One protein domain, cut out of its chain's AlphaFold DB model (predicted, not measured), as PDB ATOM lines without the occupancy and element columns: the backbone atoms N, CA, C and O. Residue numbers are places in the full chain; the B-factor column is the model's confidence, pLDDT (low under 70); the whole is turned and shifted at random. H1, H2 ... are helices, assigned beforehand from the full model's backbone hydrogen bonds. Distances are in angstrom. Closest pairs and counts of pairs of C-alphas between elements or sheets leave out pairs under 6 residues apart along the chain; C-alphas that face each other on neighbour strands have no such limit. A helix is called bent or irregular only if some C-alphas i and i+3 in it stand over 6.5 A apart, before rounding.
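What this domain is: This is residues 19 to 120 of the 121 residues of an uncharacterized protein of Enterococcus mundtii QU 25 (UniProt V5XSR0). The longest helix, H3, residues 68 to 92, folds back into H4, residues 97 to 118, as a hairpin; H1, residues 19 to 36, packs on both in an up-and-down bundle, and H2, residues 49 to 64, crosses the end where H3 begins. The 102 printed residues, all-helix in class, run H1 H2 H3 H4, only just compact, close to loose: radius of gyration of the C-alphas 14.9 A, spans 41 by 34 by 26 A.

How they stand to each other: H3 touches H4 (C-alphas 91 and 97 closest, 4.9 A), opposite ways at a shallow 26 degrees. H1 touches H4 (23 and 107, 4.7 A), the same way at 24 degrees, and H3 (19 and 83, 5.3 A), opposite ways at 34 degrees, only just shallow. H2 touches H3 (57 and 68, 4.9 A), only just about perpendicular at 70.4 degrees, and H1 (32 and 50, 5.2 A); H2 and H4 are apart. O i to N i+4 pairs are within hydrogen-bond range throughout H1, in 8 of 12 in H2, 20 of 21 in H3, 16 of 18 in H4.

Where its parts are: H3 spans 36.2 A, H4 29.6 A, H1 25.7 A from C-alpha 19 (-23.808, 30.476, -31.236), H2 23.5 A. H2 is irregular, C-alphas 50 and 53 being 8.2 A apart; H4 only just, 110 and 113 being 6.8 A apart, with a kink of 44 degrees near residue 111. C-alpha 118 is at (-30.360, 40.974, -13.734).

The domain as a whole: The printed part has no cut; residues 37 to 48 make the long link. Residues 33 to 51, 95, 117, 119 and 120 have pLDDT under 70.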
ATOM      1  N   GLY A  19     -24.698  29.410 -31.690       71.31
ATOM      2  CA  GLY A  19     -23.808  30.476 -31.236       71.31
ATOM      3  C   GLY A  19     -24.105  31.817 -31.905       71.31
ATOM      4  O   GLY A  19     -24.089  32.851 -31.237       71.31
ATOM      5  N   GLY A  20     -24.417  31.809 -33.202       74.44
ATOM      6  CA  GLY A  20     -24.753  33.010 -33.967       74.44
ATOM      7  C   GLY A  20     -26.117  33.585 -33.593       74.44
ATOM      8  O   GLY A  20     -26.191  34.779 -33.307       74.44
ATOM      9  N   LEU A  21     -27.175  32.763 -33.497       78.75
ATOM     10  CA  LEU A  21     -28.475  33.265 -33.022       78.75
ATOM     11  C   LEU A  21     -28.398  33.714 -31.565       78.75
ATOM     12  O   LEU A  21     -28.962  34.750 -31.237       78.75
ATOM     13  N   GLY A  22     -27.665  32.997 -30.706       77.06
ATOM     14  CA  GLY A  22     -27.432  33.425 -29.324       77.06
ATOM     15  C   GLY A  22     -26.812  34.821 -29.235       77.06
ATOM     16  O   GLY A  22     -27.281  35.671 -28.477       77.06
ATOM     17  N   THR A  23     -25.813  35.087 -30.082       74.31
ATOM     18  CA  THR A  23     -25.149  36.396 -30.164       74.31
ATOM     19  C   THR A  23     -26.121  37.469 -30.653       74.31
ATOM     20  O   THR A  23     -26.203  38.543 -30.063       74.31
ATOM     21  N   LEU A  24     -26.888  37.169 -31.705       77.69
ATOM     22  CA  LEU A  24     -27.869  38.075 -32.303       77.69
ATOM     23  C   LEU A  24     -28.982  38.445 -31.311       77.69
ATOM     24  O   LEU A  24     -29.307  39.617 -31.156       77.69
ATOM     25  N   PHE A  25     -29.536  37.463 -30.599       76.62
ATOM     26  CA  PHE A  25     -30.558  37.716 -29.588       76.62
ATOM     27  C   PHE A  25     -30.003  38.445 -28.362       76.62
ATOM     28  O   PHE A  25     -30.677  39.320 -27.827       76.62
ATOM     29  N   SER A  26     -28.772  38.140 -27.937       74.19
ATOM     30  CA  SER A  26     -28.102  38.898 -26.871       74.19
ATOM     31  C   SER A  26     -27.893  40.360 -27.275       74.19
ATOM     32  O   SER A  26     -28.098  41.255 -26.462       74.19
ATOM     33  N   PHE A  27     -27.550  40.615 -28.540       75.62
ATOM     34  CA  PHE A  27     -27.445  41.964 -29.086       75.62
ATOM     35  C   PHE A  27     -28.794  42.693 -29.108       75.62
ATOM     36  O   PHE A  27     -28.852  43.846 -28.691       75.62
ATOM     37  N   PHE A  28     -29.879  42.036 -29.536       75.50
ATOM     38  CA  PHE A  28     -31.211  42.646 -29.491       75.50
ATOM     39  C   PHE A  28     -31.653  42.961 -28.065       75.50
ATOM     40  O   PHE A  28     -32.046  44.087 -27.812       75.50
ATOM     41  N   ASN A  29     -31.472  42.041 -27.113       73.31
ATOM     42  CA  ASN A  29     -31.772  42.317 -25.705       73.31
ATOM     43  C   ASN A  29     -30.972  43.511 -25.156       73.31
ATOM     44  O   ASN A  29     -31.486  44.297 -24.365       73.31
ATOM     45  N   LEU A  30     -29.712  43.660 -25.575       72.12
ATOM     46  CA  LEU A  30     -28.888  44.798 -25.183       72.12
ATOM     47  C   LEU A  30     -29.402  46.100 -25.810       72.12
ATOM     48  O   LEU A  30     -29.439  47.130 -25.143       72.12
ATOM     49  N   ALA A  31     -29.788  46.062 -27.084       70.75
ATOM     50  CA  ALA A  31     -30.335  47.215 -27.783       70.75
ATOM     51  C   ALA A  31     -31.687  47.648 -27.193       70.75
ATOM     52  O   ALA A  31     -31.861  48.837 -26.938       70.75
ATOM     53  N   ASP A  32     -32.586  46.700 -26.903       71.19
ATOM     54  CA  ASP A  32     -33.868  46.935 -26.223       71.19
ATOM     55  C   ASP A  32     -33.636  47.687 -24.914       71.19
ATOM     56  O   ASP A  32     -34.215  48.748 -24.688       71.19
ATOM     57  N   PHE A  33     -32.713  47.189 -24.090       67.88
ATOM     58  CA  PHE A  33     -32.356  47.819 -22.825       67.88
ATOM     59  C   PHE A  33     -31.825  49.252 -23.012       67.88
ATOM     60  O   PHE A  33     -32.285  50.192 -22.365       67.88
ATOM     61  N   LEU A  34     -30.865  49.454 -23.919       67.69
ATOM     62  CA  LEU A  34     -30.264  50.776 -24.133       67.69
ATOM     63  C   LEU A  34     -31.261  51.812 -24.676       67.69
ATOM     64  O   LEU A  34     -31.107  53.004 -24.397       67.69
ATOM     65  N   VAL A  35     -32.260  51.372 -25.446       66.62
ATOM     66  CA  VAL A  35     -33.323  52.219 -26.001       66.62
ATOM     67  C   VAL A  35     -34.399  52.512 -24.954       66.62
ATOM     68  O   VAL A  35     -34.725  53.676 -24.735       66.62
ATOM     69  N   PHE A  36     -34.956  51.485 -24.306       63.94
ATOM     70  CA  PHE A  36     -36.155  51.630 -23.474       63.94
ATOM     71  C   PHE A  36     -35.871  51.929 -22.001       63.94
ATOM     72  O   PHE A  36     -36.634  52.684 -21.400       63.94
ATOM     73  N   ASP A  37     -34.785  51.398 -21.435       62.84
ATOM     74  CA  ASP A  37     -34.479  51.561 -20.007       62.84
ATOM     75  C   ASP A  37     -33.451  52.667 -19.745       62.84
ATOM     76  O   ASP A  37     -33.550  53.379 -18.745       62.84
ATOM     77  N   VAL A  38     -32.470  52.850 -20.639       62.62
ATOM     78  CA  VAL A  38     -31.431  53.890 -20.472       62.62
ATOM     79  C   VAL A  38     -31.689  55.136 -21.326       62.62
ATOM     80  O   VAL A  38     -31.149  56.200 -21.029       62.62
ATOM     81  N   GLY A  39     -32.511  55.039 -22.377       58.94
ATOM     82  CA  GLY A  39     -32.849  56.172 -23.248       58.94
ATOM     83  C   GLY A  39     -31.662  56.749 -24.031       58.94
ATOM     84  O   GLY A  39     -31.697  57.912 -24.426       58.94
ATOM     85  N   ILE A  40     -30.591  55.971 -24.227       57.34
ATOM     86  CA  ILE A  40     -29.348  56.430 -24.879       57.34
ATOM     87  C   ILE A  40     -29.442  56.318 -26.408       57.34
ATOM     88  O   ILE A  40     -28.745  57.034 -27.129       57.34
ATOM     89  N   LEU A  41     -30.297  55.431 -26.916       57.22
ATOM     90  CA  LEU A  41     -30.486  55.192 -28.344       57.22
ATOM     91  C   LEU A  41     -31.897  55.611 -28.774       57.22
ATOM     92  O   LEU A  41     -32.883  55.063 -28.290       57.22
ATOM     93  N   GLU A  42     -31.998  56.547 -29.723       57.28
ATOM     94  CA  GLU A  42     -33.249  56.768 -30.455       57.28
ATOM     95  C   GLU A  42     -33.544  55.536 -31.330       57.28
ATOM     96  O   GLU A  42     -32.654  55.074 -32.058       57.28
ATOM     97  N   PRO A  43     -34.772  54.982 -31.297       54.34
ATOM     98  CA  PRO A  43     -35.117  53.816 -32.094       54.34
ATOM     99  C   PRO A  43     -35.155  54.194 -33.580       54.34
ATOM    100  O   PRO A  43     -36.156  54.674 -34.105       54.34
ATOM    101  N   SER A  44     -34.049  53.950 -34.280       56.69
ATOM    102  CA  SER A  44     -33.938  54.099 -35.738       56.69
ATOM    103  C   SER A  44     -34.548  52.922 -36.513       56.69
ATOM    104  O   SER A  44     -34.730  52.998 -37.727       56.69
ATOM    105  N   ILE A  45     -34.882  51.833 -35.812       53.28
ATOM    106  CA  ILE A  45     -35.494  50.606 -36.338       53.28
ATOM    107  C   ILE A  45     -36.852  50.422 -35.635       53.28
ATOM    108  O   ILE A  45     -36.985  50.806 -34.470       53.28
ATOM    109  N   PRO A  46     -37.882  49.873 -36.303       54.12
ATOM    110  CA  PRO A  46     -39.219  49.804 -35.729       54.12
ATOM    111  C   PRO A  46     -39.282  49.048 -34.395       54.12
ATOM    112  O   PRO A  46     -38.734  47.955 -34.263       54.12
ATOM    113  N   ILE A  47     -40.033  49.603 -33.439       56.28
ATOM    114  CA  ILE A  47     -40.181  49.119 -32.050       56.28
ATOM    115  C   ILE A  47     -40.541  47.628 -31.960       56.28
ATOM    116  O   ILE A  47     -40.132  46.963 -31.019       56.28
ATOM    117  N   TYR A  48     -41.260  47.067 -32.934       53.62
ATOM    118  CA  TYR A  48     -41.621  45.644 -32.931       53.62
ATOM    119  C   TYR A  48     -40.425  44.693 -33.106       53.62
ATOM    120  O   TYR A  48     -40.527  43.525 -32.737       53.62
ATOM    121  N   VAL A  49     -39.299  45.172 -33.647       53.75
ATOM    122  CA  VAL A  49     -38.046  44.404 -33.721       53.75
ATOM    123  C   VAL A  49     -37.385  44.342 -32.342       53.75
ATOM    124  O   VAL A  49     -36.883  43.290 -31.958       53.75
ATOM    125  N   TYR A  50     -37.487  45.431 -31.575       56.50
ATOM    126  CA  TYR A  50     -36.929  45.599 -30.230       56.50
ATOM    127  C   TYR A  50     -37.872  45.163 -29.091       56.50
ATOM    128  O   TYR A  50     -37.772  45.611 -27.957       56.50
ATOM    129  N   ASN A  51     -38.911  44.386 -29.396       67.25
ATOM    130  CA  ASN A  51     -39.878  43.953 -28.382       67.25
ATOM    131  C   ASN A  51     -40.282  42.493 -28.565       67.25
ATOM    132  O   ASN A  51     -41.311  42.053 -28.052       67.25
ATOM    133  N   PHE A  52     -39.482  41.722 -29.308       73.31
ATOM    134  CA  PHE A  52     -39.795  40.335 -29.633       73.31
ATOM    135  C   PHE A  52     -40.023  39.498 -28.369       73.31
ATOM    136  O   PHE A  52     -41.044  38.818 -28.258       73.31
ATOM    137  N   TYR A  53     -39.124  39.609 -27.386       73.88
ATOM    138  CA  TYR A  53     -39.252  38.898 -26.114       73.88
ATOM    139  C   TYR A  53     -40.451  39.363 -25.293       73.88
ATOM    140  O   TYR A  53     -41.124  38.520 -24.707       73.88
ATOM    141  N   HIS A  54     -40.755  40.662 -25.284       75.19
ATOM    142  CA  HIS A  54     -41.908  41.208 -24.567       75.19
ATOM    143  C   HIS A  54     -43.237  40.756 -25.202       75.19
ATOM    144  O   HIS A  54     -44.172  40.344 -24.519       75.19
ATOM    145  N   ILE A  55     -43.330  40.770 -26.533       78.69
ATOM    146  CA  ILE A  55     -44.507  40.284 -27.267       78.69
ATOM    147  C   ILE A  55     -44.700  38.783 -27.030       78.69
ATOM    148  O   ILE A  55     -45.822  38.333 -26.771       78.69
ATOM    149  N   LEU A  56     -43.615  38.004 -27.081       81.00
ATOM    150  CA  LEU A  56     -43.643  36.579 -26.758       81.00
ATOM    151  C   LEU A  56     -44.076  36.337 -25.318       81.00
ATOM    152  O   LEU A  56     -44.914  35.472 -25.084       81.00
ATOM    153  N   SER A  57     -43.542  37.093 -24.362       81.75
ATOM    154  CA  SER A  57     -43.835  36.890 -22.949       81.75
ATOM    155  C   SER A  57     -45.281  37.230 -22.601       81.75
ATOM    156  O   SER A  57     -45.907  36.469 -21.871       81.75
ATOM    157  N   VAL A  58     -45.839  38.304 -23.172       82.94
ATOM    158  CA  VAL A  58     -47.263  38.662 -23.036       82.94
ATOM    159  C   VAL A  58     -48.161  37.607 -23.689       82.94
ATOM    160  O   VAL A  58     -49.181  37.204 -23.129       82.94
ATOM    161  N   SER A  59     -47.779  37.111 -24.867       85.12
ATOM    162  CA  SER A  59     -48.546  36.061 -25.546       85.12
ATOM    163  C   SER A  59     -48.519  34.748 -24.757       85.12
ATOM    164  O   SER A  59     -49.542  34.086 -24.603       85.12
ATOM    165  N   ALA A  60     -47.357  34.389 -24.213       83.94
ATOM    166  CA  ALA A  60     -47.154  33.180 -23.430       83.94
ATOM    167  C   ALA A  60     -47.786  33.263 -22.031       83.94
ATOM    168  O   ALA A  60     -48.267  32.246 -21.535       83.94
ATOM    169  N   SER A  61     -47.859  34.445 -21.405       86.44
ATOM    170  CA  SER A  61     -48.525  34.606 -20.101       86.44
ATOM    171  C   SER A  61     -50.010  34.284 -20.169       86.44
ATOM    172  O   SER A  61     -50.558  33.712 -19.229       86.44
ATOM    173  N   ASN A  62     -50.638  34.550 -21.317       81.62
ATOM    174  CA  ASN A  62     -52.037  34.196 -21.558       81.62
ATOM    175  C   ASN A  62     -52.269  32.677 -21.640       81.62
ATOM    176  O   ASN A  62     -53.407  32.231 -21.536       81.62
ATOM    177  N   LEU A  63     -51.207  31.883 -21.828       86.50
ATOM    178  CA  LEU A  63     -51.271  30.426 -21.974       86.50
ATOM    179  C   LEU A  63     -50.732  29.675 -20.750       86.50
ATOM    180  O   LEU A  63     -51.228  28.599 -20.425       86.50
ATOM    181  N   LEU A  64     -49.701  30.209 -20.092       79.69
ATOM    182  CA  LEU A  64     -48.904  29.477 -19.102       79.69
ATOM    183  C   LEU A  64     -49.210  29.842 -17.641       79.69
ATOM    184  O   LEU A  64     -48.546  29.321 -16.753       79.69
ATOM    185  N   PHE A  65     -50.194  30.709 -17.370       80.44
ATOM    186  CA  PHE A  65     -50.575  31.168 -16.017       80.44
ATOM    187  C   PHE A  65     -49.436  31.813 -15.191       80.44
ATOM    188  O   PHE A  65     -49.592  32.038 -13.992       80.44
ATOM    189  N   PHE A  66     -48.307  32.147 -15.818       83.19
ATOM    190  CA  PHE A  66     -47.230  32.947 -15.229       83.19
ATOM    191  C   PHE A  66     -47.360  34.410 -15.653       83.19
ATOM    192  O   PHE A  66     -47.924  34.714 -16.704       83.19
ATOM    193  N   SER A  67     -46.802  35.329 -14.859       84.25
ATOM    194  CA  SER A  67     -46.756  36.742 -15.253       84.25
ATOM    195  C   SER A  67     -45.858  36.947 -16.479       84.25
ATOM    196  O   SER A  67     -44.834  36.276 -16.631       84.25
ATOM    197  N   ALA A  68     -46.210  37.910 -17.338       75.75
ATOM    198  CA  ALA A  68     -45.414  38.248 -18.518       75.75
ATOM    199  C   ALA A  68     -43.956  38.575 -18.149       75.75
ATOM    200  O   ALA A  68     -43.044  38.109 -18.820       75.75
ATOM    201  N   ASN A  69     -43.721  39.270 -17.031       75.50
ATOM    202  CA  ASN A  69     -42.371  39.602 -16.567       75.50
ATOM    203  C   ASN A  69     -41.549  38.356 -16.195       75.50
ATOM    204  O   ASN A  69     -40.372  38.278 -16.533       75.50
ATOM    205  N   GLN A  70     -42.155  37.353 -15.548       76.88
ATOM    206  CA  GLN A  70     -41.465  36.095 -15.223       76.88
ATOM    207  C   GLN A  70     -41.094  35.308 -16.483       76.88
ATOM    208  O   GLN A  70     -40.004  34.744 -16.562       76.88
ATOM    209  N   ILE A  71     -41.983  35.285 -17.479       79.94
ATOM    210  CA  ILE A  71     -41.709  34.615 -18.753       79.94
ATOM    211  C   ILE A  71     -40.631  35.368 -19.530       79.94
ATOM    212  O   ILE A  71     -39.715  34.744 -20.057       79.94
ATOM    213  N   TYR A  72     -40.705  36.698 -19.567       79.12
ATOM    214  CA  TYR A  72     -39.705  37.557 -20.196       79.12
ATOM    215  C   TYR A  72     -38.308  37.297 -19.620       79.12
ATOM    216  O   TYR A  72     -37.369  36.998 -20.358       79.12
ATOM    217  N   LEU A  73     -38.203  37.284 -18.288       77.25
ATOM    218  CA  LEU A  73     -36.973  36.969 -17.568       77.25
ATOM    219  C   LEU A  73     -36.439  35.576 -17.924       77.25
ATOM    220  O   LEU A  73     -35.259  35.411 -18.238       77.25
ATOM    221  N   ALA A  74     -37.311  34.566 -17.913       82.44
ATOM    222  CA  ALA A  74     -36.937  33.198 -18.250       82.44
ATOM    223  C   ALA A  74     -36.424  33.084 -19.693       82.44
ATOM    224  O   ALA A  74     -35.435  32.395 -19.942       82.44
ATOM    225  N   LEU A  75     -37.056  33.781 -20.642       82.12
ATOM    226  CA  LEU A  75     -36.630  33.799 -22.038       82.12
ATOM    227  C   LEU A  75     -35.243  34.431 -22.199       82.12
ATOM    228  O   LEU A  75     -34.415  33.870 -22.920       82.12
ATOM    229  N   ILE A  76     -34.955  35.536 -21.504       79.50
ATOM    230  CA  ILE A  76     -33.624  36.163 -21.502       79.50
ATOM    231  C   ILE A  76     -32.575  35.179 -20.971       79.50
ATOM    232  O   ILE A  76     -31.570  34.919 -21.636       79.50
ATOM    233  N   VAL A  77     -32.827  34.572 -19.808       83.50
ATOM    234  CA  VAL A  77     -31.892  33.627 -19.180       83.50
ATOM    235  C   VAL A  77     -31.642  32.414 -20.079       83.50
ATOM    236  O   VAL A  77     -30.494  32.003 -20.262       83.50
ATOM    237  N   LEU A  78     -32.685  31.846 -20.685       85.06
ATOM    238  CA  LEU A  78     -32.552  30.712 -21.603       85.06
ATOM    239  C   LEU A  78     -31.746  31.078 -22.851       85.06
ATOM    240  O   LEU A  78     -30.886  30.311 -23.280       85.06
ATOM    241  N   THR A  79     -31.980  32.270 -23.390       80.88
ATOM    242  CA  THR A  79     -31.289  32.776 -24.581       80.88
ATOM    243  C   THR A  79     -29.791  32.930 -24.348       80.88
ATOM    244  O   THR A  79     -29.012  32.707 -25.267       80.88
ATOM    245  N   ILE A  80     -29.371  33.257 -23.127       80.88
ATOM    246  CA  ILE A  80     -27.954  33.372 -22.770       80.88
ATOM    247  C   ILE A  80     -27.356  31.997 -22.440       80.88
ATOM    248  O   ILE A  80     -26.268  31.644 -22.895       80.88
ATOM    249  N   THR A  81     -28.059  31.193 -21.642       83.44
ATOM    250  CA  THR A  81     -27.512  29.943 -21.090       83.44
ATOM    251  C   THR A  81     -27.399  28.828 -22.129       83.44
ATOM    252  O   THR A  81     -26.396  28.110 -22.133       83.44
ATOM    253  N   ILE A  82     -28.373  28.690 -23.037       85.81
ATOM    254  CA  ILE A  82     -28.381  27.629 -24.058       85.81
ATOM    255  C   ILE A  82     -27.153  27.728 -24.986       85.81
ATOM    256  O   ILE A  82     -26.418  26.736 -25.086       85.81
ATOM    257  N   PRO A  83     -26.852  28.886 -25.614       84.19
ATOM    258  CA  PRO A  83     -25.659  29.040 -26.442       84.19
ATOM    259  C   PRO A  83     -24.367  28.791 -25.669       84.19
ATOM    260  O   PRO A  83     -23.501  28.071 -26.161       84.19
ATOM    261  N   VAL A  84     -24.244  29.317 -24.446       87.00
ATOM    262  CA  VAL A  84     -23.041  29.136 -23.617       87.00
ATOM    263  C   VAL A  84     -22.777  27.655 -23.347       87.00
ATOM    264  O   VAL A  84     -21.671  27.174 -23.597       87.00
ATOM    265  N   ILE A  85     -23.785  26.900 -22.899       86.19
ATOM    266  CA  ILE A  85     -23.640  25.467 -22.599       86.19
ATOM    267  C   ILE A  85     -23.252  24.686 -23.859       86.19
ATOM    268  O   ILE A  85     -22.318  23.882 -23.835       86.19
ATOM    269  N   MET A  86     -23.935  24.929 -24.976       83.44
ATOM    270  CA  MET A  86     -23.669  24.229 -26.234       83.44
ATOM    271  C   MET A  86     -22.281  24.553 -26.805       83.44
ATOM    272  O   MET A  86     -21.603  23.657 -27.312       83.44
ATOM    273  N   LEU A  87     -21.816  25.798 -26.690       86.00
ATOM    274  CA  LEU A  87     -20.468  26.186 -27.109       86.00
ATOM    275  C   LEU A  87     -19.398  25.546 -26.216       86.00
ATOM    276  O   LEU A  87     -18.414  25.020 -26.735       86.00
ATOM    277  N   LEU A  88     -19.615  25.474 -24.897       86.06
ATOM    278  CA  LEU A  88     -18.719  24.760 -23.979       86.06
ATOM    279  C   LEU A  88     -18.619  23.262 -24.310       86.06
ATOM    280  O   LEU A  88     -17.523  22.696 -24.282       86.06
ATOM    281  N   ILE A  89     -19.737  22.621 -24.669       85.06
ATOM    282  CA  ILE A  89     -19.747  21.222 -25.119       85.06
ATOM    283  C   ILE A  89     -18.908  21.061 -26.394       85.06
ATOM    284  O   ILE A  89     -18.066  20.163 -26.446       85.06
ATOM    285  N   ASN A  90     -19.074  21.941 -27.388       80.50
ATOM    286  CA  ASN A  90     -18.299  21.884 -28.635       80.50
ATOM    287  C   ASN A  90     -16.795  22.082 -28.404       80.50
ATOM    288  O   ASN A  90     -15.984  21.322 -28.937       80.50
ATOM    289  N   ILE A  91     -16.416  23.021 -27.529       84.50
ATOM    290  CA  ILE A  91     -15.020  23.240 -27.124       84.50
ATOM    291  C   ILE A  91     -14.441  21.979 -26.473       84.50
ATOM    292  O   ILE A  91     -13.338  21.559 -26.828       84.50
ATOM    293  N   LYS A  92     -15.183  21.350 -25.550       85.00
ATOM    294  CA  LYS A  92     -14.752  20.123 -24.861       85.00
ATOM    295  C   LYS A  92     -14.604  18.942 -25.821       85.00
ATOM    296  O   LYS A  92     -13.695  18.136 -25.660       85.00
ATOM    297  N   GLN A  93     -15.480  18.848 -26.818       82.12
ATOM    298  CA  GLN A  93     -15.423  17.825 -27.864       82.12
ATOM    299  C   GLN A  93     -14.377  18.130 -28.951       82.12
ATOM    300  O   GLN A  93     -14.187  17.314 -29.847       82.12
ATOM    301  N   ASN A  94     -13.679  19.272 -28.867       74.81
ATOM    302  CA  ASN A  94     -12.704  19.757 -29.849       74.81
ATOM    303  C   ASN A  94     -13.279  19.919 -31.274       74.81
ATOM    304  O   ASN A  94     -12.532  19.980 -32.250       74.81
ATOM    305  N   ASN A  95     -14.603  20.032 -31.390       67.94
ATOM    306  CA  ASN A  95     -15.297  20.287 -32.646       67.94
ATOM    307  C   ASN A  95     -15.292  21.794 -32.904       67.94
ATOM    308  O   ASN A  95     -15.854  22.542 -32.109       67.94
ATOM    309  N   LEU A  96     -14.658  22.244 -33.998       77.69
ATOM    310  CA  LEU A  96     -14.616  23.668 -34.381       77.69
ATOM    311  C   LEU A  96     -14.220  24.570 -33.197       77.69
ATOM    312  O   LEU A  96     -14.875  25.567 -32.889       77.69
ATOM    313  N   LYS A  97     -13.174  24.161 -32.471       81.50
ATOM    314  CA  LYS A  97     -12.807  24.740 -31.172       81.50
ATOM    315  C   LYS A  97     -12.587  26.252 -31.240       81.50
ATOM    316  O   LYS A  97     -13.074  26.963 -30.370       81.50
ATOM    317  N   SER A  98     -11.882  26.734 -32.264       85.94
ATOM    318  CA  SER A  98     -11.611  28.167 -32.443       85.94
ATOM    319  C   SER A  98     -12.901  28.969 -32.638       85.94
ATOM    320  O   SER A  98     -13.138  29.932 -31.914       85.94
ATOM    321  N   ASP A  99     -13.768  28.526 -33.552       82.94
ATOM    322  CA  ASP A  99     -15.037  29.202 -33.854       82.94
ATOM    323  C   ASP A  99     -15.977  29.182 -32.646       82.94
ATOM    324  O   ASP A  99     -16.619  30.179 -32.323       82.94
ATOM    325  N   SER A 100     -16.000  28.062 -31.920       83.56
ATOM    326  CA  SER A 100     -16.791  27.915 -30.699       83.56
ATOM    327  C   SER A 100     -16.320  28.861 -29.591       83.56
ATOM    328  O   SER A 100     -17.148  29.442 -28.895       83.56
ATOM    329  N   ILE A 101     -15.003  29.044 -29.432       87.19
ATOM    330  CA  ILE A 101     -14.430  30.003 -28.474       87.19
ATOM    331  C   ILE A 101     -14.792  31.435 -28.873       87.19
ATOM    332  O   ILE A 101     -15.221  32.206 -28.020       87.19
ATOM    333  N   LEU A 102     -14.657  31.790 -30.154       87.69
ATOM    334  CA  LEU A 102     -15.004  33.125 -30.642       87.69
ATOM    335  C   LEU A 102     -16.484  33.444 -30.391       87.69
ATOM    336  O   LEU A 102     -16.804  34.485 -29.822       87.69
ATOM    337  N   LEU A 103     -17.380  32.527 -30.764       85.81
ATOM    338  CA  LEU A 103     -18.817  32.678 -30.537       85.81
ATOM    339  C   LEU A 103     -19.155  32.744 -29.046       85.81
ATOM    340  O   LEU A 103     -20.057  33.488 -28.665       85.81
ATOM    341  N   LEU A 104     -18.433  32.011 -28.193       88.12
ATOM    342  CA  LEU A 104     -18.629  32.062 -26.746       88.12
ATOM    343  C   LEU A 104     -18.261  33.442 -26.200       88.12
ATOM    344  O   LEU A 104     -19.033  34.019 -25.440       88.12
ATOM    345  N   LEU A 105     -17.117  33.988 -26.616       89.12
ATOM    346  CA  LEU A 105     -16.683  35.323 -26.213       89.12
ATOM    347  C   LEU A 105     -17.671  36.399 -26.671       89.12
ATOM    348  O   LEU A 105     -18.025  37.264 -25.876       89.12
ATOM    349  N   LEU A 106     -18.162  36.321 -27.911       86.44
ATOM    350  CA  LEU A 106     -19.166  37.256 -28.420       86.44
ATOM    351  C   LEU A 106     -20.473  37.173 -27.623       86.44
ATOM    352  O   LEU A 106     -20.964  38.202 -27.164       86.44
ATOM    353  N   ASN A 107     -20.995  35.963 -27.389       84.38
ATOM    354  CA  ASN A 107     -22.185  35.770 -26.554       84.38
ATOM    355  C   ASN A 107     -21.988  36.380 -25.161       84.38
ATOM    356  O   ASN A 107     -22.863  37.096 -24.684       84.38
ATOM    357  N   LEU A 108     -20.838  36.147 -24.522       85.50
ATOM    358  CA  LEU A 108     -20.537  36.696 -23.200       85.50
ATOM    359  C   LEU A 108     -20.451  38.225 -23.208       85.50
ATOM    360  O   LEU A 108     -21.039  38.846 -22.335       85.50
ATOM    361  N   ILE A 109     -19.784  38.845 -24.186       87.00
ATOM    362  CA  ILE A 109     -19.656  40.311 -24.268       87.00
ATOM    363  C   ILE A 109     -21.028  40.982 -24.390       87.00
ATOM    364  O   ILE A 109     -21.290  41.951 -23.683       87.00
ATOM    365  N   PHE A 110     -21.911  40.466 -25.249       80.69
ATOM    366  CA  PHE A 110     -23.240  41.057 -25.436       80.69
ATOM    367  C   PHE A 110     -24.215  40.725 -24.305       80.69
ATOM    368  O   PHE A 110     -25.095  41.527 -24.010       80.69
ATOM    369  N   SER A 111     -24.059  39.571 -23.652       80.94
ATOM    370  CA  SER A 111     -24.909  39.191 -22.520       80.94
ATOM    371  C   SER A 111     -24.462  39.798 -21.190       80.94
ATOM    372  O   SER A 111     -25.303  39.975 -20.316       80.94
ATOM    373  N   LEU A 112     -23.185  40.161 -21.018       82.19
ATOM    374  CA  LEU A 112     -22.644  40.667 -19.749       82.19
ATOM    375  C   LEU A 112     -23.406  41.872 -19.178       82.19
ATOM    376  O   LEU A 112     -23.707  41.841 -17.986       82.19
ATOM    377  N   PRO A 113     -23.743  42.911 -19.969       73.50
ATOM    378  CA  PRO A 113     -24.498  44.049 -19.455       73.50
ATOM    379  C   PRO A 113     -25.882  43.626 -18.956       73.50
ATOM    380  O   PRO A 113     -26.281  44.021 -17.867       73.50
ATOM    381  N   ILE A 114     -26.569  42.749 -19.695       75.62
ATOM    382  CA  ILE A 114     -27.879  42.204 -19.312       75.62
ATOM    383  C   ILE A 114     -27.755  41.372 -18.032       75.62
ATOM    384  O   ILE A 114     -28.525  41.566 -17.101       75.62
ATOM    385  N   ILE A 115     -26.757  40.485 -17.946       75.88
ATOM    386  CA  ILE A 115     -26.489  39.671 -16.752       75.88
ATOM    387  C   ILE A 115     -26.219  40.564 -15.544       75.88
ATOM    388  O   ILE A 115     -26.757  40.305 -14.475       75.88
ATOM    389  N   TYR A 116     -25.401  41.607 -15.705       76.12
ATOM    390  CA  TYR A 116     -25.128  42.567 -14.643       76.12
ATOM    391  C   TYR A 116     -26.434  43.180 -14.136       76.12
ATOM    392  O   TYR A 116     -26.686  43.143 -12.940       76.12
ATOM    393  N   LEU A 117     -27.300  43.647 -15.035       66.94
ATOM    394  CA  LEU A 117     -28.585  44.262 -14.691       66.94
ATOM    395  C   LEU A 117     -29.562  43.294 -14.018       66.94
ATOM    396  O   LEU A 117     -30.266  43.704 -13.099       66.94
ATOM    397  N   LEU A 118     -29.562  42.012 -14.399       70.25
ATOM    398  CA  LEU A 118     -30.360  40.974 -13.734       70.25
ATOM    399  C   LEU A 118     -30.043  40.837 -12.237       70.25
ATOM    400  O   LEU A 118     -30.903  40.394 -11.486       70.25
ATOM    401  N   PHE A 119     -28.836  41.202 -11.792       68.38
ATOM    402  CA  PHE A 119     -28.473  41.194 -10.370       68.38
ATOM    403  C   PHE A 119     -28.952  42.433  -9.596       68.38
ATOM    404  O   PHE A 119     -28.881  42.426  -8.367       68.38
ATOM    405  N   PHE A 120     -29.416  43.485 -10.280       62.66
ATOM    406  CA  PHE A 120     -29.916  44.727  -9.667       62.66
ATOM    407  C   PHE A 120     -31.438  44.912  -9.798       62.66
ATOM    408  O   PHE A 120     -31.960  45.915  -9.308       62.66
TER     409      PHE A 120